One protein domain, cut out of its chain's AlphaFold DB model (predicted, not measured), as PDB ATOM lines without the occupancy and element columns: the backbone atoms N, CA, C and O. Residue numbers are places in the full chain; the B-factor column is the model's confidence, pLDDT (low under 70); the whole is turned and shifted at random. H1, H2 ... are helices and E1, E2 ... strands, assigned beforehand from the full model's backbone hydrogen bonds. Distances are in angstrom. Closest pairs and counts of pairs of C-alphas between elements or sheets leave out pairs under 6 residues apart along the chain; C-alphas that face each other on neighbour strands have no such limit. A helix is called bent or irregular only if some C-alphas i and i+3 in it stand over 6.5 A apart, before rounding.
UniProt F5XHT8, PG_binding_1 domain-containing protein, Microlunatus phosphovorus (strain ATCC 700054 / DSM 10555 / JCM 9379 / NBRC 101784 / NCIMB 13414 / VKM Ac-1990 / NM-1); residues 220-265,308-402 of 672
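What this domain is: This is residues 220 to 265 and 308 to 402 of the 672 residues of the protein "PG_binding_1 domain-containing protein" of Microlunatus phosphovorus (strain ATCC 700054 / DSM 10555 / JCM 9379 / NBRC 101784 / NCIMB 13414 / VKM Ac-1990 / NM-1) (UniProt F5XHT8). A long bent helix, H1, runs along most of the domain's length, and four shorter helices pack on one side of it, mostly crossed: H2, H3 and H4 along its first arm, H5 by the bend. A small sheet of three short strands lies at the other end of the domain from H3, grazed by the end of H5. The printed part has 141 residues, with five named helices and three named strands in the order H1 E1 H2 H3 H4 H5 E2 E3; the sheet, E1 E3 E2, is mixed, and the class is mostly helix. The whole is only just compact, close to loose, with a radius of gyration of the C-alphas of 17.2 A, and elongated, spanning 54 by 31 by 22 A.

How they stand to each other: H1, residues 225 to 258, was assigned as one helix by its hydrogen bonds but is bent: C-alphas 245 and 248 are 7.0 A apart, and its arms H1a, residues 225 to 245, and H1b, residues 248 to 258, stand at a steep tilt of 43 degrees. H1 and H2, residues 324 to 334, are the hubs, touching four helices each. H1a touches H2 with residues 235 to 242 alone, about perpendicular at 76 degrees; the closest C-alphas, of Met 239 and Ile 331, are 6.3 A apart. H3, residues 336 to 345, touches H1a at a shallow tilt of 5 degrees, opposite ways, closest at the C-alphas of Val 235 and Ser 338, 5.0 A. H4, residues 356 to 368, touches H2 with residues 364 to 368 alone, closest at the C-alphas of Thr 328 and Lys 364, 6.3 A. H5, residues 373 to 383, touches H1b, closest at the C-alphas of Met 250 and Phe 383, 5.7 A, and only grazes the sheet with residues 381 to 383. In the sheet, E3, residues 393 to 396, is parallel to E1, residues 311 to 313, with N 312 and O 394 2.8 A apart. E3 forms an antiparallel hairpin with E2, residues 387 to 389, with N 389 and O 393 2.9 A apart. Every O i to N i+4 pair is within hydrogen-bond range in H1a, H1b, H2, H3, H4 and H5.

Where its parts are: H1a begins at C-alpha 225, (64.545, 141.578, 181.821), and is 30.2 A long; H1b is 15.5 A. H2 and H5 are 15.0 A each, H3 14.5 A and H4 18.7 A. E3 ends at C-alpha 396, (99.490, 119.791, 167.900).

The domain as a whole: The C-alphas farthest apart, of Ser 223 and Gly 260, are 54.7 A apart. Residues 266 to 307 are not printed; C-alphas 265 and 308 are 6.7 A apart across this cut. Of the links that are printed whole, none is long. Confidence is under 70 at residues 352 to 354 and 388 to 391.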
ATOM      1  N   ASP A 220      62.159 132.205 178.366       87.75
ATOM      2  CA  ASP A 220      61.557 132.995 179.443       87.75
ATOM      3  C   ASP A 220      62.046 134.461 179.452       87.75
ATOM      4  O   ASP A 220      61.271 135.385 179.704       87.75
ATOM      5  N   GLY A 221      63.296 134.695 179.049       87.44
ATOM      6  CA  GLY A 221      63.923 136.009 178.907       87.44
ATOM      7  C   GLY A 221      63.494 136.818 177.682       87.44
ATOM      8  O   GLY A 221      63.930 137.966 177.532       87.44
ATOM      9  N   ARG A 222      62.620 136.301 176.802       84.88
ATOM     10  CA  ARG A 222      62.231 137.015 175.566       84.88
ATOM     11  C   ARG A 222      61.638 138.393 175.864       84.88
ATOM     12  O   ARG A 222      62.018 139.396 175.255       84.88
ATOM     13  N   SER A 223      60.770 138.460 176.867       86.31
ATOM     14  CA  SER A 223      60.091 139.696 177.280       86.31
ATOM     15  C   SER A 223      60.411 140.110 178.717       86.31
ATOM     16  O   SER A 223      59.983 141.181 179.143       86.31
ATOM     17  N   ASP A 224      61.180 139.304 179.449       92.44
ATOM     18  CA  ASP A 224      61.471 139.508 180.865       92.44
ATOM     19  C   ASP A 224      62.952 139.867 181.078       92.44
ATOM     20  O   ASP A 224      63.868 139.092 180.803       92.44
ATOM     21  N   ALA A 225      63.197 141.086 181.562       93.44
ATOM     22  CA  ALA A 225      64.545 141.578 181.821       93.44
ATOM     23  C   ALA A 225      65.218 140.902 183.027       93.44
ATOM     24  O   ALA A 225      66.445 140.791 183.038       93.44
ATOM     25  N   ALA A 226      64.445 140.446 184.018       96.12
ATOM     26  CA  ALA A 226      64.985 139.725 185.164       96.12
ATOM     27  C   ALA A 226      65.490 138.350 184.722       96.12
ATOM     28  O   ALA A 226      66.623 138.003 185.036       96.12
ATOM     29  N   LYS A 227      64.716 137.643 183.889       95.56
ATOM     30  CA  LYS A 227      65.128 136.359 183.303       95.56
ATOM     31  C   LYS A 227      66.355 136.462 182.403       95.56
ATOM     32  O   LYS A 227      67.268 135.654 182.518       95.56
ATOM     33  N   ARG A 228      66.470 137.529 181.602       94.31
ATOM     34  CA  ARG A 228      67.726 137.814 180.875       94.31
ATOM     35  C   ARG A 228      68.918 138.004 181.806       94.31
ATOM     36  O   ARG A 228      70.009 137.552 181.487       94.31
ATOM     37  N   THR A 229      68.720 138.695 182.924       96.69
ATOM     38  CA  THR A 229      69.796 138.956 183.893       96.69
ATOM     39  C   THR A 229      70.210 137.675 184.622       96.69
ATOM     40  O   THR A 229      71.395 137.469 184.864       96.69
ATOM     41  N   GLU A 230      69.247 136.815 184.949       97.31
ATOM     42  CA  GLU A 230      69.477 135.511 185.577       97.31
ATOM     43  C   GLU A 230      70.293 134.597 184.652       97.31
ATOM     44  O   GLU A 230      71.383 134.186 185.040       97.31
ATOM     45  N   LEU A 231      69.862 134.412 183.396       95.81
ATOM     46  CA  LEU A 231      70.608 133.629 182.402       95.81
ATOM     47  C   LEU A 231      72.026 134.174 182.158       95.81
ATOM     48  O   LEU A 231      72.985 133.407 182.111       95.81
ATOM     49  N   ASP A 232      72.174 135.496 182.012       97.00
ATOM     50  CA  ASP A 232      73.487 136.141 181.856       97.00
ATOM     51  C   ASP A 232      74.409 135.832 183.038       97.00
ATOM     52  O   ASP A 232      75.574 135.496 182.838       97.00
ATOM     53  N   THR A 233      73.877 135.894 184.261       97.94
ATOM     54  CA  THR A 233      74.635 135.619 185.486       97.94
ATOM     55  C   THR A 233      75.063 134.157 185.556       97.94
ATOM     56  O   THR A 233      76.229 133.880 185.833       97.94
ATOM     57  N   GLU A 234      74.142 133.229 185.300       98.12
ATOM     58  CA  GLU A 234      74.389 131.787 185.394       98.12
ATOM     59  C   GLU A 234      75.398 131.318 184.346       98.12
ATOM     60  O   GLU A 234      76.397 130.688 184.697       98.12
ATOM     61  N   VAL A 235      75.212 131.701 183.078       97.00
ATOM     62  CA  VAL A 235      76.132 131.299 182.006       97.00
ATOM     63  C   VAL A 235      77.498 131.966 182.165       97.00
ATOM     64  O   VAL A 235      78.525 131.314 181.992       97.00
ATOM     65  N   THR A 236      77.555 133.241 182.564       98.06
ATOM     66  CA  THR A 236      78.838 133.911 182.846       98.06
ATOM     67  C   THR A 236      79.581 133.235 183.999       98.06
ATOM     68  O   THR A 236      80.799 133.069 183.928       98.06
ATOM     69  N   ALA A 237      78.871 132.817 185.052       98.31
ATOM     70  CA  ALA A 237      79.472 132.099 186.173       98.31
ATOM     71  C   ALA A 237      79.998 130.716 185.758       98.31
ATOM     72  O   ALA A 237      81.116 130.370 186.142       98.31
ATOM     73  N   ALA A 238      79.242 129.971 184.945       98.00
ATOM     74  CA  ALA A 238      79.664 128.683 184.396       98.00
ATOM     75  C   ALA A 238      80.922 128.823 183.522       98.00
ATOM     76  O   ALA A 238      81.945 128.199 183.803       98.00
ATOM     77  N   MET A 239      80.911 129.741 182.545       98.00
ATOM     78  CA  MET A 239      82.080 130.012 181.695       98.00
ATOM     79  C   MET A 239      83.305 130.446 182.517       98.00
ATOM     80  O   MET A 239      84.428 130.026 182.234       98.00
ATOM     81  N   GLN A 240      83.117 131.262 183.563       98.25
ATOM     82  CA  GLN A 240      84.217 131.665 184.441       98.25
ATOM     83  C   GLN A 240      84.767 130.479 185.242       98.25
ATOM     84  O   GLN A 240      85.979 130.376 185.416       98.25
ATOM     85  N   ALA A 241      83.899 129.602 185.749       98.25
ATOM     86  CA  ALA A 241      84.309 128.407 186.479       98.25
ATOM     87  C   ALA A 241      85.125 127.467 185.580       98.25
ATOM     88  O   ALA A 241      86.204 127.036 185.994       98.25
ATOM     89  N   HIS A 242      84.673 127.250 184.341       96.81
ATOM     90  CA  HIS A 242      85.412 126.509 183.322       96.81
ATOM     91  C   HIS A 242      86.806 127.109 183.101       96.81
ATOM     92  O   HIS A 242      87.820 126.434 183.296       96.81
ATOM     93  N   LEU A 243      86.875 128.408 182.776       97.19
ATOM     94  CA  LEU A 243      88.139 129.088 182.488       97.19
ATOM     95  C   LEU A 243      89.097 129.061 183.690       97.19
ATOM     96  O   LEU A 243      90.296 128.833 183.525       97.19
ATOM     97  N   ASN A 244      88.577 129.219 184.908       97.06
ATOM     98  CA  ASN A 244      89.365 129.124 186.138       97.06
ATOM     99  C   ASN A 244      89.907 127.707 186.381       97.06
ATOM    100  O   ASN A 244      90.991 127.567 186.949       97.06
ATOM    101  N   GLY A 245      89.166 126.672 185.973       95.94
ATOM    102  CA  GLY A 245      89.574 125.273 186.098       95.94
ATOM    103  C   GLY A 245      90.742 124.909 185.181       95.94
ATOM    104  O   GLY A 245      91.675 124.234 185.614       95.94
ATOM    105  N   VAL A 246      90.731 125.401 183.939       94.75
ATOM    106  CA  VAL A 246      91.739 125.046 182.919       94.75
ATOM    107  C   VAL A 246      92.977 125.949 182.943       94.75
ATOM    108  O   VAL A 246      94.089 125.493 182.680       94.75
ATOM    109  N   THR A 247      92.828 127.222 183.317       96.06
ATOM    110  CA  THR A 247      93.911 128.224 183.279       96.06
ATOM    111  C   THR A 247      95.205 127.814 184.003       96.06
ATOM    112  O   THR A 247      96.283 128.055 183.447       96.06
ATOM    113  N   PRO A 248      95.178 127.214 185.213       96.12
ATOM    114  CA  PRO A 248      96.401 126.792 185.896       96.12
ATOM    115  C   PRO A 248      97.239 125.827 185.057       96.12
ATOM    116  O   PRO A 248      98.455 125.994 184.965       96.12
ATOM    117  N   ARG A 249      96.579 124.876 184.385       93.75
ATOM    118  CA  ARG A 249      97.230 123.914 183.497       93.75
ATOM    119  C   ARG A 249      97.851 124.600 182.283       93.75
ATOM    120  O   ARG A 249      98.998 124.328 181.942       93.75
ATOM    121  N   MET A 250      97.140 125.551 181.682       95.38
ATOM    122  CA  MET A 250      97.651 126.306 180.533       95.38
ATOM    123  C   MET A 250      98.917 127.103 180.878       95.38
ATOM    124  O   MET A 250      99.863 127.150 180.096       95.38
ATOM    125  N   LYS A 251      98.977 127.694 182.080       95.94
ATOM    126  CA  LYS A 251     100.166 128.412 182.579       95.94
ATOM    127  C   LYS A 251     101.351 127.477 182.833       95.94
ATOM    128  O   LYS A 251     102.499 127.857 182.598       95.94
ATOM    129  N   GLU A 252     101.085 126.259 183.300       95.62
ATOM    130  CA  GLU A 252     102.103 125.219 183.457       95.62
ATOM    131  C   GLU A 252     102.711 124.834 182.101       95.62
ATOM    132  O   GLU A 252     103.933 124.829 181.960       95.62
ATOM    133  N   MET A 253     101.869 124.603 181.089       94.88
ATOM    134  CA  MET A 253     102.293 124.268 179.725       94.88
ATOM    135  C   MET A 253     103.111 125.389 179.078       94.88
ATOM    136  O   MET A 253     104.186 125.132 178.533       94.88
ATOM    137  N   GLU A 254     102.657 126.639 179.202       95.62
ATOM    138  CA  GLU A 254     103.396 127.817 178.735       95.62
ATOM    139  C   GLU A 254     104.787 127.903 179.389       95.62
ATOM    140  O   GLU A 254     105.799 128.104 178.710       95.62
ATOM    141  N   THR A 255     104.860 127.682 180.706       96.75
ATOM    142  CA  THR A 255     106.121 127.709 181.462       96.75
ATOM    143  C   THR A 255     107.058 126.574 181.047       96.75
ATOM    144  O   THR A 255     108.245 126.810 180.818       96.75
ATOM    145  N   ALA A 256     106.540 125.349 180.924       95.56
ATOM    146  CA  ALA A 256     107.311 124.178 180.518       95.56
ATOM    147  C   ALA A 256     107.905 124.359 179.118       95.56
ATOM    148  O   ALA A 256     109.099 124.127 178.911       95.56
ATOM    149  N   LYS A 257     107.105 124.881 178.184       94.31
ATOM    150  CA  LYS A 257     107.570 125.228 176.844       94.31
ATOM    151  C   LYS A 257     108.670 126.286 176.871       94.31
ATOM    152  O   LYS A 257     109.706 126.101 176.236       94.31
ATOM    153  N   GLY A 258     108.492 127.359 177.646       95.00
ATOM    154  CA  GLY A 258     109.512 128.397 177.830       95.00
ATOM    155  C   GLY A 258     110.823 127.874 178.434       95.00
ATOM    156  O   GLY A 258     111.891 128.423 178.161       95.00
ATOM    157  N   ALA A 259     110.759 126.790 179.209       95.25
ATOM    158  CA  ALA A 259     111.917 126.091 179.763       95.25
ATOM    159  C   ALA A 259     112.567 125.082 178.789       95.25
ATOM    160  O   ALA A 259     113.602 124.506 179.122       95.25
ATOM    161  N   GLY A 260     111.996 124.879 177.598       93.50
ATOM    162  CA  GLY A 260     112.484 123.925 176.600       93.50
ATOM    163  C   GLY A 260     112.000 122.486 176.801       93.50
ATOM    164  O   GLY A 260     112.500 121.592 176.121       93.50
ATOM    165  N   ASN A 261     111.032 122.247 177.691       93.62
ATOM    166  CA  ASN A 261     110.400 120.936 177.858       93.62
ATOM    167  C   ASN A 261     109.354 120.742 176.756       93.62
ATOM    168  O   ASN A 261     108.161 120.979 176.967       93.62
ATOM    169  N   ILE A 262     109.826 120.382 175.563       94.06
ATOM    170  CA  ILE A 262     109.000 120.288 174.362       94.06
ATOM    171  C   ILE A 262     109.108 118.930 173.673       94.06
ATOM    172  O   ILE A 262     110.177 118.327 173.633       94.06
ATOM    173  N   LEU A 263     107.999 118.513 173.069       93.56
ATOM    174  CA  LEU A 263     107.916 117.469 172.060       93.56
ATOM    175  C   LEU A 263     107.655 118.154 170.714       93.56
ATOM    176  O   LEU A 263     106.540 118.618 170.469       93.56
ATOM    177  N   SER A 264     108.676 118.281 169.861       93.50
ATOM    178  CA  SER A 264     108.530 119.029 168.605       93.50
ATOM    179  C   SER A 264     107.582 118.325 167.629       93.50
ATOM    180  O   SER A 264     107.395 117.113 167.691       93.50
ATOM    181  N   THR A 265     107.013 119.059 166.672       94.06
ATOM    182  CA  THR A 265     106.150 118.455 165.642       94.06
ATOM    183  C   THR A 265     106.898 117.462 164.749       94.06
ATOM    184  O   THR A 265     106.300 116.499 164.284       94.06
ATOM    185  N   GLY A 308     106.077 121.045 160.802       91.19
ATOM    186  CA  GLY A 308     106.258 122.390 160.248       91.19
ATOM    187  C   GLY A 308     105.611 122.619 158.876       91.19
ATOM    188  O   GLY A 308     105.669 123.736 158.367       91.19
ATOM    189  N   VAL A 309     104.978 121.601 158.281       91.50
ATOM    190  CA  VAL A 309     104.229 121.729 157.019       91.50
ATOM    191  C   VAL A 309     102.734 121.606 157.285       91.50
ATOM    192  O   VAL A 309     101.975 122.547 157.055       91.50
ATOM    193  N   ASN A 310     102.315 120.450 157.787       90.06
ATOM    194  CA  ASN A 310     100.920 120.141 158.075       90.06
ATOM    195  C   ASN A 310     100.707 119.494 159.446       90.06
ATOM    196  O   ASN A 310      99.565 119.318 159.845       90.06
ATOM    197  N   LEU A 311     101.780 119.216 160.184       93.38
ATOM    198  CA  LEU A 311     101.742 119.042 161.629       93.38
ATOM    199  C   LEU A 311     102.438 120.246 162.265       93.38
ATOM    200  O   LEU A 311     103.651 120.427 162.133       93.38
ATOM    201  N   LEU A 312     101.657 121.125 162.877       92.94
ATOM    202  CA  LEU A 312     102.081 122.462 163.275       92.94
ATOM    203  C   LEU A 312     101.918 122.654 164.777       92.94
ATOM    204  O   LEU A 312     101.126 121.984 165.421       92.94
ATOM    205  N   ASP A 313     102.700 123.561 165.340       92.25
ATOM    206  CA  ASP A 313     102.692 123.825 166.771       92.25
ATOM    207  C   ASP A 313     101.533 124.765 167.121       92.25
ATOM    208  O   ASP A 313     101.516 125.916 166.685       92.25
ATOM    209  N   ALA A 314     100.565 124.279 167.901       90.19
ATOM    210  CA  ALA A 314      99.353 125.019 168.252       90.19
ATOM    211  C   ALA A 314      99.642 126.351 168.960       90.19
ATOM    212  O   ALA A 314      98.885 127.311 168.823       90.19
ATOM    213  N   SER A 315     100.765 126.436 169.679       90.50
ATOM    214  CA  SER A 315     101.138 127.647 170.405       90.50
ATOM    215  C   SER A 315     101.974 128.629 169.566       90.50
ATOM    216  O   SER A 315     102.355 129.688 170.079       90.50
ATOM    217  N   ASP A 316     102.322 128.295 168.319       90.75
ATOM    218  CA  ASP A 316     103.045 129.197 167.423       90.75
ATOM    219  C   ASP A 316     102.077 130.212 166.801       90.75
ATOM    220  O   ASP A 316     101.322 129.926 165.868       90.75
ATOM    221  N   THR A 317     102.135 131.449 167.295       89.12
ATOM    222  CA  THR A 317     101.259 132.534 166.834       89.12
ATOM    223  C   THR A 317     101.521 132.980 165.400       89.12
ATOM    224  O   THR A 317     100.694 133.687 164.825       89.12
ATOM    225  N   SER A 318     102.641 132.571 164.796       88.44
ATOM    226  CA  SER A 318     102.879 132.783 163.367       88.44
ATOM    227  C   SER A 318     102.073 131.819 162.490       88.44
ATOM    228  O   SER A 318     101.803 132.134 161.330       88.44
ATOM    229  N   VAL A 319     101.656 130.678 163.050       84.50
ATOM    230  CA  VAL A 319     100.811 129.678 162.390       84.50
ATOM    231  C   VAL A 319      99.328 129.986 162.593       84.50
ATOM    232  O   VAL A 319      98.559 129.939 161.628       84.50
ATOM    233  N   ARG A 320      98.921 130.305 163.828       84.69
ATOM    234  CA  ARG A 320      97.534 130.638 164.186       84.69
ATOM    235  C   ARG A 320      97.495 131.771 165.200       84.69
ATOM    236  O   ARG A 320      98.064 131.678 166.283       84.69
ATOM    237  N   THR A 321      96.744 132.817 164.879       90.12
ATOM    238  CA  THR A 321      96.383 133.842 165.862       90.12
ATOM    239  C   THR A 321      95.303 133.283 166.791       90.12
ATOM    240  O   THR A 321      94.293 132.806 166.271       90.12
ATOM    241  N   PRO A 322      95.465 133.365 168.123       91.50
ATOM    242  CA  PRO A 322      94.436 132.926 169.057       91.50
ATOM    243  C   PRO A 322      93.111 133.670 168.874       91.50
ATOM    244  O   PRO A 322      93.115 134.896 168.709       91.50
ATOM    245  N   ASP A 323      91.991 132.949 168.947       92.31
ATOM    246  CA  ASP A 323      90.647 133.526 168.821       92.31
ATOM    247  C   ASP A 323      89.824 133.352 170.112       92.31
ATOM    248  O   ASP A 323      89.090 132.377 170.280       92.31
ATOM    249  N   PRO A 324      89.888 134.320 171.047       95.06
ATOM    250  CA  PRO A 324      89.115 134.237 172.280       95.06
ATOM    251  C   PRO A 324      87.601 134.332 172.047       95.06
ATOM    252  O   PRO A 324      86.841 133.954 172.936       95.06
ATOM    253  N   ALA A 325      87.137 134.857 170.906       93.62
ATOM    254  CA  ALA A 325      85.709 134.927 170.610       93.62
ATOM    255  C   ALA A 325      85.160 133.557 170.210       93.62
ATOM    256  O   ALA A 325      84.105 133.170 170.717       93.62
ATOM    257  N   ASP A 326      85.897 132.834 169.367       90.19
ATOM    258  CA  ASP A 326      85.574 131.458 168.989       90.19
ATOM    259  C   ASP A 326      85.600 130.538 170.213       90.19
ATOM    260  O   ASP A 326      84.592 129.911 170.534       90.19
ATOM    261  N   LEU A 327      86.682 130.582 171.000       92.00
ATOM    262  CA  LEU A 327      86.805 129.763 172.205       92.00
ATOM    263  C   LEU A 327      85.719 130.070 173.247       92.00
ATOM    264  O   LEU A 327      85.174 129.161 173.863       92.00
ATOM    265  N   THR A 328      85.348 131.342 173.431       96.19
ATOM    266  CA  THR A 328      84.220 131.693 174.316       96.19
ATOM    267  C   THR A 328      82.894 131.161 173.771       96.19
ATOM    268  O   THR A 328      82.040 130.743 174.548       96.19
ATOM    269  N   GLY A 329      82.704 131.181 172.447       89.00
ATOM    270  CA  GLY A 329      81.563 130.548 171.787       89.00
ATOM    271  C   GLY A 329      81.512 129.050 172.064       89.00
ATOM    272  O   GLY A 329      80.480 128.551 172.495       89.00
ATOM    273  N   TRP A 330      82.647 128.371 171.915       87.19
ATOM    274  CA  TRP A 330      82.775 126.952 172.214       87.19
ATOM    275  C   TRP A 330      82.439 126.647 173.682       87.19
ATOM    276  O   TRP A 330      81.515 125.877 173.913       87.19
ATOM    277  N   ILE A 331      83.045 127.328 174.670       91.00
ATOM    278  CA  ILE A 331      82.719 127.118 176.100       91.00
ATOM    279  C   ILE A 331      81.224 127.358 176.355       91.00
ATOM    280  O   ILE A 331      80.576 126.583 177.055       91.00
ATOM    281  N   PHE A 332      80.656 128.421 175.777       89.06
ATOM    282  CA  PHE A 332      79.232 128.729 175.909       89.06
ATOM    283  C   PHE A 332      78.352 127.572 175.403       89.06
ATOM    284  O   PHE A 332      77.341 127.255 176.029       89.06
ATOM    285  N   GLU A 333      78.736 126.929 174.300       79.75
ATOM    286  CA  GLU A 333      77.978 125.855 173.656       79.75
ATOM    287  C   GLU A 333      78.210 124.466 174.260       79.75
ATOM    288  O   GLU A 333      77.291 123.650 174.223       79.75
ATOM    289  N   THR A 334      79.401 124.170 174.784       78.06
ATOM    290  CA  THR A 334      79.811 122.793 175.122       78.06
ATOM    291  C   THR A 334      79.944 122.533 176.617       78.06
ATOM    292  O   THR A 334      79.710 121.401 177.057       78.06
ATOM    293  N   ASP A 335      80.238 123.558 177.422       87.06
ATOM    294  CA  ASP A 335      80.352 123.403 178.869       87.06
ATOM    295  C   ASP A 335      79.018 122.926 179.467       87.06
ATOM    296  O   ASP A 335      77.942 123.433 179.137       87.06
ATOM    297  N   ALA A 336      79.076 121.902 180.320       83.50
ATOM    298  CA  ALA A 336      77.881 121.244 180.840       83.50
ATOM    299  C   ALA A 336      77.013 122.197 181.675       83.50
ATOM    300  O   ALA A 336      75.793 122.213 181.504       83.50
ATOM    301  N   ASP A 337      77.632 123.034 182.509       91.56
ATOM    302  CA  ASP A 337      76.916 123.983 183.361       91.56
ATOM    303  C   ASP A 337      76.370 125.154 182.527       91.56
ATOM    304  O   ASP A 337      75.237 125.592 182.738       91.56
ATOM    305  N   SER A 338      77.117 125.606 181.509       90.56
ATOM    306  CA  SER A 338      76.625 126.587 180.531       90.56
ATOM    307  C   SER A 338      75.400 126.073 179.761       90.56
ATOM    308  O   SER A 338      74.390 126.775 179.637       90.56
ATOM    309  N   ARG A 339      75.447 124.832 179.258       83.50
ATOM    310  CA  ARG A 339      74.315 124.198 178.558       83.50
ATOM    311  C   ARG A 339      73.117 123.994 179.477       83.50
ATOM    312  O   ARG A 339      71.976 124.200 179.049       83.50
ATOM    313  N   GLN A 340      73.362 123.610 180.727       85.38
ATOM    314  CA  GLN A 340      72.310 123.417 181.717       85.38
ATOM    315  C   GLN A 340      71.595 124.738 182.011       85.38
ATOM    316  O   GLN A 340      70.371 124.789 181.916       85.38
ATOM    317  N   ALA A 341      72.339 125.827 182.232       92.06
ATOM    318  CA  ALA A 341      71.759 127.157 182.404       92.06
ATOM    319  C   ALA A 341      70.909 127.569 181.187       92.06
ATOM    320  O   ALA A 341      69.749 127.947 181.324       92.06
ATOM    321  N   GLN A 342      71.409 127.417 179.959       90.50
ATOM    322  CA  GLN A 342      70.605 127.717 178.763       90.50
ATOM    323  C   GLN A 342      69.315 126.881 178.698       90.50
ATOM    324  O   GLN A 342      68.233 127.414 178.423       90.50
ATOM    325  N   THR A 343      69.412 125.589 179.014       84.69
ATOM    326  CA  THR A 343      68.272 124.664 179.061       84.69
ATOM    327  C   THR A 343      67.244 125.107 180.101       84.69
ATOM    328  O   THR A 343      66.053 125.180 179.779       84.69
ATOM    329  N   ASP A 344      67.685 125.504 181.295       89.06
ATOM    330  CA  ASP A 344      66.847 125.955 182.415       89.06
ATOM    331  C   ASP A 344      66.130 127.286 182.175       89.06
ATOM    332  O   ASP A 344      65.088 127.528 182.796       89.06
ATOM    333  N   HIS A 345      66.544 128.049 181.161       90.62
ATOM    334  CA  HIS A 345      65.846 129.251 180.671       90.62
ATOM    335  C   HIS A 345      65.108 129.040 179.338       90.62
ATOM    336  O   HIS A 345      64.409 129.922 178.834       90.62
ATOM    337  N   GLY A 346      65.246 127.853 178.735       86.44
ATOM    338  CA  GLY A 346      64.707 127.575 177.404       86.44
ATOM    339  C   GLY A 346      65.346 128.460 176.331       86.44
ATOM    340  O   GLY A 346      64.679 128.802 175.353       86.44
ATOM    341  N   PHE A 347      66.597 128.877 176.540       86.88
ATOM    342  CA  PHE A 347      67.384 129.697 175.626       86.88
ATOM    343  C   PHE A 347      68.095 128.836 174.584       86.88
ATOM    344  O   PHE A 347      68.514 127.715 174.862       86.88
ATOM    345  N   ASN A 348      68.234 129.372 173.376       79.25
ATOM    346  CA  ASN A 348      68.932 128.734 172.280       79.25
ATOM    347  C   ASN A 348      69.417 129.780 171.271       79.25
ATOM    348  O   ASN A 348      68.641 130.319 170.473       79.25
ATOM    349  N   GLU A 349      70.730 130.004 171.234       75.19
ATOM    350  CA  GLU A 349      71.324 131.009 170.351       75.19
ATOM    351  C   GLU A 349      71.162 130.707 168.855       75.19
ATOM    352  O   GLU A 349      71.293 131.611 168.034       75.19
ATOM    353  N   ARG A 350      70.796 129.475 168.478       71.06
ATOM    354  CA  ARG A 350      70.530 129.102 167.081       71.06
ATOM    355  C   ARG A 350      69.150 129.579 166.595       71.06
ATOM    356  O   ARG A 350      68.888 129.562 165.391       71.06
ATOM    357  N   ARG A 351      68.266 130.080 167.477       70.44
ATOM    358  CA  ARG A 351      66.960 130.670 167.098       70.44
ATOM    359  C   ARG A 351      67.098 132.106 166.583       70.44
ATOM    360  O   ARG A 351      66.786 133.088 167.257       70.44
ATOM    361  N   THR A 352      67.503 132.235 165.322       66.94
ATOM    362  CA  THR A 352      67.762 133.530 164.663       66.94
ATOM    363  C   THR A 352      66.547 134.460 164.580       66.94
ATOM    364  O   THR A 352      66.693 135.677 164.684       66.94
ATOM    365  N   THR A 353      65.334 133.917 164.460       66.69
ATOM    366  CA  THR A 353      64.088 134.699 164.337       66.69
ATOM    367  C   THR A 353      63.682 135.429 165.620       66.69
ATOM    368  O   THR A 353      62.766 136.248 165.586       66.69
ATOM    369  N   GLN A 354      64.350 135.150 166.744       69.00
ATOM    370  CA  GLN A 354      63.951 135.621 168.074       69.00
ATOM    371  C   GLN A 354      64.953 136.593 168.717       69.00
ATOM    372  O   GLN A 354      64.738 137.033 169.844       69.00
ATOM    373  N   GLY A 355      66.031 136.964 168.013       74.62
ATOM    374  CA  GLY A 355      67.042 137.908 168.515       74.62
ATOM    375  C   GLY A 355      67.989 137.340 169.583       74.62
ATOM    376  O   GLY A 355      68.863 138.059 170.064       74.62
ATOM    377  N   GLU A 356      67.861 136.053 169.911       85.62
ATOM    378  CA  GLU A 356      68.731 135.308 170.832       85.62
ATOM    379  C   GLU A 356      70.226 135.336 170.454       85.62
ATOM    380  O   GLU A 356      71.034 135.563 171.359       85.62
ATOM    381  N   PRO A 357      70.633 135.247 169.164       84.25
ATOM    382  CA  PRO A 357      72.050 135.345 168.802       84.25
ATOM    383  C   PRO A 357      72.704 136.662 169.246       84.25
ATOM    384  O   PRO A 357      73.842 136.680 169.710       84.25
ATOM    385  N   ALA A 358      71.987 137.786 169.132       89.44
ATOM    386  CA  ALA A 358      72.515 139.094 169.520       89.44
ATOM    387  C   ALA A 358      72.674 139.214 171.043       89.44
ATOM    388  O   ALA A 358      73.612 139.853 171.523       89.44
ATOM    389  N   PHE A 359      71.772 138.584 171.801       91.88
ATOM    390  CA  PHE A 359      71.876 138.511 173.253       91.88
ATOM    391  C   PHE A 359      73.098 137.685 173.674       91.88
ATOM    392  O   PHE A 359      73.940 138.214 174.400       91.88
ATOM    393  N   ALA A 360      73.259 136.466 173.138       91.12
ATOM    394  CA  ALA A 360      74.425 135.611 173.392       91.12
ATOM    395  C   ALA A 360      75.744 136.307 173.027       91.12
ATOM    396  O   ALA A 360      76.675 136.333 173.831       91.12
ATOM    397  N   ALA A 361      75.815 136.953 171.859       93.38
ATOM    398  CA  ALA A 361      76.991 137.723 171.447       93.38
ATOM    399  C   ALA A 361      77.359 138.821 172.464       93.38
ATOM    400  O   ALA A 361      78.537 139.059 172.730       93.38
ATOM    401  N   GLY A 362      76.357 139.464 173.075       96.56
ATOM    402  CA  GLY A 362      76.560 140.452 174.130       96.56
ATOM    403  C   GLY A 362      77.151 139.866 175.417       96.56
ATOM    404  O   GLY A 362      78.023 140.504 176.006       96.56
ATOM    405  N   ILE A 363      76.696 138.680 175.844       97.31
ATOM    406  CA  ILE A 363      77.256 137.959 177.002       97.31
ATOM    407  C   ILE A 363      78.731 137.643 176.736       97.31
ATOM    408  O   ILE A 363      79.604 138.066 177.493       97.31
ATOM    409  N   LYS A 364      79.014 136.987 175.603       97.50
ATOM    410  CA  LYS A 364      80.363 136.554 175.210       97.50
ATOM    411  C   LYS A 364      81.342 137.727 175.132       97.50
ATOM    412  O   LYS A 364      82.430 137.674 175.699       97.50
ATOM    413  N   ALA A 365      80.933 138.841 174.521       97.88
ATOM    414  CA  ALA A 365      81.765 140.042 174.443       97.88
ATOM    415  C   ALA A 365      82.096 140.638 175.824       97.88
ATOM    416  O   ALA A 365      83.225 141.081 176.045       97.88
ATOM    417  N   ARG A 366      81.134 140.646 176.762       97.69
ATOM    418  CA  ARG A 366      81.379 141.098 178.141       97.69
ATOM    419  C   ARG A 366      82.312 140.151 178.887       97.69
ATOM    420  O   ARG A 366      83.222 140.636 179.550       97.69
ATOM    421  N   PHE A 367      82.116 138.843 178.735       98.38
ATOM    422  CA  PHE A 367      82.959 137.825 179.356       98.38
ATOM    423  C   PHE A 367      84.424 137.954 178.924       98.38
ATOM    424  O   PHE A 367      85.310 137.988 179.773       98.38
ATOM    425  N   ILE A 368      84.682 138.129 177.625       98.38
ATOM    426  CA  ILE A 368      86.041 138.326 177.088       98.38
ATOM    427  C   ILE A 368      86.688 139.599 177.652       98.38
ATOM    428  O   ILE A 368      87.886 139.627 177.925       98.38
ATOM    429  N   ALA A 369      85.913 140.674 177.813       97.75
ATOM    430  CA  ALA A 369      86.409 141.957 178.315       97.75
ATOM    431  C   ALA A 369      86.597 142.000 179.845       97.75
ATOM    432  O   ALA A 369      87.069 143.010 180.375       97.75
ATOM    433  N   GLN A 370      86.199 140.950 180.567       96.44
ATOM    434  CA  GLN A 370      86.222 140.914 182.023       96.44
ATOM    435  C   GLN A 370      87.599 140.498 182.554       96.44
ATOM    436  O   GLN A 370      88.028 139.363 182.379       96.44
ATOM    437  N   GLY A 371      88.260 141.406 183.278       95.12
ATOM    438  CA  GLY A 371      89.515 141.106 183.976       95.12
ATOM    439  C   GLY A 371      90.583 140.528 183.042       95.12
ATOM    440  O   GLY A 371      90.864 141.109 181.996       95.12
ATOM    441  N   ASP A 372      91.144 139.381 183.426       96.25
ATOM    442  CA  ASP A 372      92.192 138.678 182.677       96.25
ATOM    443  C   ASP A 372      91.640 137.653 181.666       96.25
ATOM    444  O   ASP A 372      92.423 136.989 180.983       96.25
ATOM    445  N   ASN A 373      90.311 137.541 181.517       98.06
ATOM    446  CA  ASN A 373      89.681 136.478 180.727       98.06
ATOM    447  C   ASN A 373      90.194 136.436 179.290       98.06
ATOM    448  O   ASN A 373      90.459 135.356 178.783       98.06
ATOM    449  N   ARG A 374      90.403 137.586 178.634       97.69
ATOM    450  CA  ARG A 374      91.007 137.619 177.294       97.69
ATOM    451  C   ARG A 374      92.352 136.890 177.244       97.69
ATOM    452  O   ARG A 374      92.546 136.065 176.363       97.69
ATOM    453  N   ALA A 375      93.266 137.201 178.159       96.88
ATOM    454  CA  ALA A 375      94.606 136.620 178.152       96.88
ATOM    455  C   ALA A 375      94.575 135.129 178.517       96.88
ATOM    456  O   ALA A 375      95.347 134.339 177.979       96.88
ATOM    457  N   ASP A 376      93.680 134.737 179.424       97.25
ATOM    458  CA  ASP A 376      93.496 133.338 179.801       97.25
ATOM    459  C   ASP A 376      92.835 132.522 178.674       97.25
ATOM    460  O   ASP A 376      93.270 131.402 178.419       97.25
ATOM    461  N   LEU A 377      91.879 133.097 177.935       97.12
ATOM    462  CA  LEU A 377      91.287 132.502 176.730       97.12
ATOM    463  C   LEU A 377      92.310 132.371 175.597       97.12
ATOM    464  O   LEU A 377      92.412 131.312 174.997       97.12
ATOM    465  N   GLU A 378      93.102 133.411 175.323       95.31
ATOM    466  CA  GLU A 378      94.164 133.355 174.306       95.31
ATOM    467  C   GLU A 378      95.196 132.266 174.644       95.31
ATOM    468  O   GLU A 378      95.641 131.539 173.758       95.31
ATOM    469  N   ARG A 379      95.531 132.093 175.929       95.12
ATOM    470  CA  ARG A 379      96.404 131.002 176.379       95.12
ATOM    471  C   ARG A 379      95.727 129.638 176.254       95.12
ATOM    472  O   ARG A 379      96.371 128.673 175.856       95.12
ATOM    473  N   TYR A 380      94.448 129.541 176.607       94.56
ATOM    474  CA  TYR A 380      93.713 128.288 176.492       94.56
ATOM    475  C   TYR A 380      93.572 127.851 175.028       94.56
ATOM    476  O   TYR A 380      93.788 126.684 174.732       94.56
ATOM    477  N   ASP A 381      93.373 128.781 174.095       91.69
ATOM    478  CA  ASP A 381      93.375 128.489 172.656       91.69
ATOM    479  C   ASP A 381      94.718 127.904 172.175       91.69
ATOM    480  O   ASP A 381      94.756 127.028 171.320       91.69
ATOM    481  N   GLN A 382      95.837 128.353 172.751       91.62
ATOM    482  CA  GLN A 382      97.188 127.933 172.348       91.62
ATOM    483  C   GLN A 382      97.651 126.603 172.945       91.62
ATOM    484  O   GLN A 382      98.464 125.904 172.338       91.62
ATOM    485  N   PHE A 383      97.221 126.297 174.169       92.31
ATOM    486  CA  PHE A 383      97.744 125.172 174.953       92.31
ATOM    487  C   PHE A 383      96.674 124.139 175.315       92.31
ATOM    488  O   PHE A 383      97.018 123.073 175.813       92.31
ATOM    489  N   GLY A 384      95.396 124.438 175.088       88.12
ATOM    490  CA  GLY A 384      94.277 123.624 175.554       88.12
ATOM    491  C   GLY A 384      93.970 122.419 174.693       88.12
ATOM    492  O   GLY A 384      93.489 121.417 175.210       88.12
ATOM    493  N   PHE A 385      94.286 122.491 173.401       81.44
ATOM    494  CA  PHE A 385      93.701 121.579 172.429       81.44
ATOM    495  C   PHE A 385      94.681 121.172 171.338       81.44
ATOM    496  O   PHE A 385      95.676 121.849 171.068       81.44
ATOM    497  N   PHE A 386      94.337 120.064 170.698       76.88
ATOM    498  CA  PHE A 386      94.759 119.750 169.346       76.88
ATOM    499  C   PHE A 386      93.615 120.183 168.421       76.88
ATOM    500  O   PHE A 386      92.453 120.025 168.790       76.88
ATOM    501  N   PHE A 387      93.913 120.750 167.256       71.56
ATOM    502  CA  PHE A 387      92.869 121.207 166.335       71.56
ATOM    503  C   PHE A 387      93.220 120.913 164.882       71.56
ATOM    504  O   PHE A 387      94.320 121.250 164.436       71.56
ATOM    505  N   ALA A 388      92.243 120.460 164.102       65.81
ATOM    506  CA  ALA A 388      92.221 120.723 162.672       65.81
ATOM    507  C   ALA A 388      92.232 122.238 162.409       65.81
ATOM    508  O   ALA A 388      91.510 123.008 163.047       65.81
ATOM    509  N   VAL A 389      92.993 122.694 161.417       67.69
ATOM    510  CA  VAL A 389      92.788 124.014 160.800       67.69
ATOM    511  C   VAL A 389      92.585 123.848 159.306       67.69
ATOM    512  O   VAL A 389      92.961 122.833 158.742       67.69
ATOM    513  N   GLU A 390      92.017 124.865 158.649       62.88
ATOM    514  CA  GLU A 390      91.615 124.780 157.241       62.88
ATOM    515  C   GLU A 390      92.675 124.103 156.349       62.88
ATOM    516  O   GLU A 390      93.847 124.515 156.307       62.88
ATOM    517  N   GLY A 391      92.227 123.082 155.615       67.00
ATOM    518  CA  GLY A 391      93.080 122.176 154.855       67.00
ATOM    519  C   GLY A 391      93.510 120.965 155.685       67.00
ATOM    520  O   GLY A 391      92.949 120.707 156.740       67.00
ATOM    521  N   PRO A 392      94.502 120.195 155.225       75.56
ATOM    522  CA  PRO A 392      94.893 118.961 155.890       75.56
ATOM    523  C   PRO A 392      95.987 119.243 156.931       75.56
ATOM    524  O   PRO A 392      97.045 118.617 156.909       75.56
ATOM    525  N   ARG A 393      95.787 120.290 157.745       85.94
ATOM    526  CA  ARG A 393      96.754 120.809 158.717       85.94
ATOM    527  C   ARG A 393      96.232 120.566 160.124       85.94
ATOM    528  O   ARG A 393      95.120 120.971 160.440       85.94
ATOM    529  N   VAL A 394      97.082 120.007 160.971       89.31
ATOM    530  CA  VAL A 394      96.775 119.715 162.367       89.31
ATOM    531  C   VAL A 394      97.678 120.548 163.258       89.31
ATOM    532  O   VAL A 394      98.900 120.560 163.095       89.31
ATOM    533  N   LEU A 395      97.068 121.259 164.196       88.94
ATOM    534  CA  LEU A 395      97.742 121.922 165.294       88.94
ATOM    535  C   LEU A 395      97.890 120.931 166.439       88.94
ATOM    536  O   LEU A 395      96.902 120.430 166.970       88.94
ATOM    537  N   SER A 396      99.131 120.674 166.812       90.12
ATOM    538  CA  SER A 396      99.490 119.791 167.900       90.12
ATOM    539  C   SER A 396     100.038 120.572 169.081       90.12
ATOM    540  O   SER A 396     100.745 121.575 168.924       90.12
ATOM    541  N   GLN A 397      99.745 120.082 170.280       89.44
ATOM    542  CA  GLN A 397     100.421 120.548 171.475       89.44
ATOM    543  C   GLN A 397     101.896 120.133 171.425       89.44
ATOM    544  O   GLN A 397     102.275 119.107 170.861       89.44
ATOM    545  N   THR A 398     102.755 120.933 172.051       93.31
ATOM    546  CA  THR A 398     104.200 120.652 172.094       93.31
ATOM    547  C   THR A 398     104.793 120.727 173.496       93.31
ATOM    548  O   THR A 398     105.932 120.321 173.681       93.31
ATOM    549  N   ALA A 399     104.062 121.219 174.499       94.69
ATOM    550  CA  ALA A 399     104.566 121.341 175.867       94.69
ATOM    551  C   ALA A 399     104.476 120.011 176.632       94.69
ATOM    552  O   ALA A 399     103.404 119.412 176.699       94.69
ATOM    553  N   ILE A 400     105.573 119.593 177.270       94.25
ATOM    554  CA  ILE A 400     105.616 118.393 178.116       94.25
ATOM    555  C   ILE A 400     105.467 118.802 179.582       94.25
ATOM    556  O   ILE A 400     106.284 119.545 180.128       94.25
ATOM    557  N   VAL A 401     104.428 118.280 180.226       94.38
ATOM    558  CA  VAL A 401     104.011 118.603 181.597       94.38
ATOM    559  C   VAL A 401     103.414 117.362 182.263       94.38
ATOM    560  O   VAL A 401     102.939 116.467 181.564       94.38
ATOM    561  N   ASP A 402     103.442 117.275 183.597       92.56
ATOM    562  CA  ASP A 402     102.930 116.096 184.315       92.56
ATOM    563  C   ASP A 402     101.442 115.888 183.987       92.56
ATOM    564  O   ASP A 402     100.666 116.840 184.018       92.56
TER     565      ASP A 402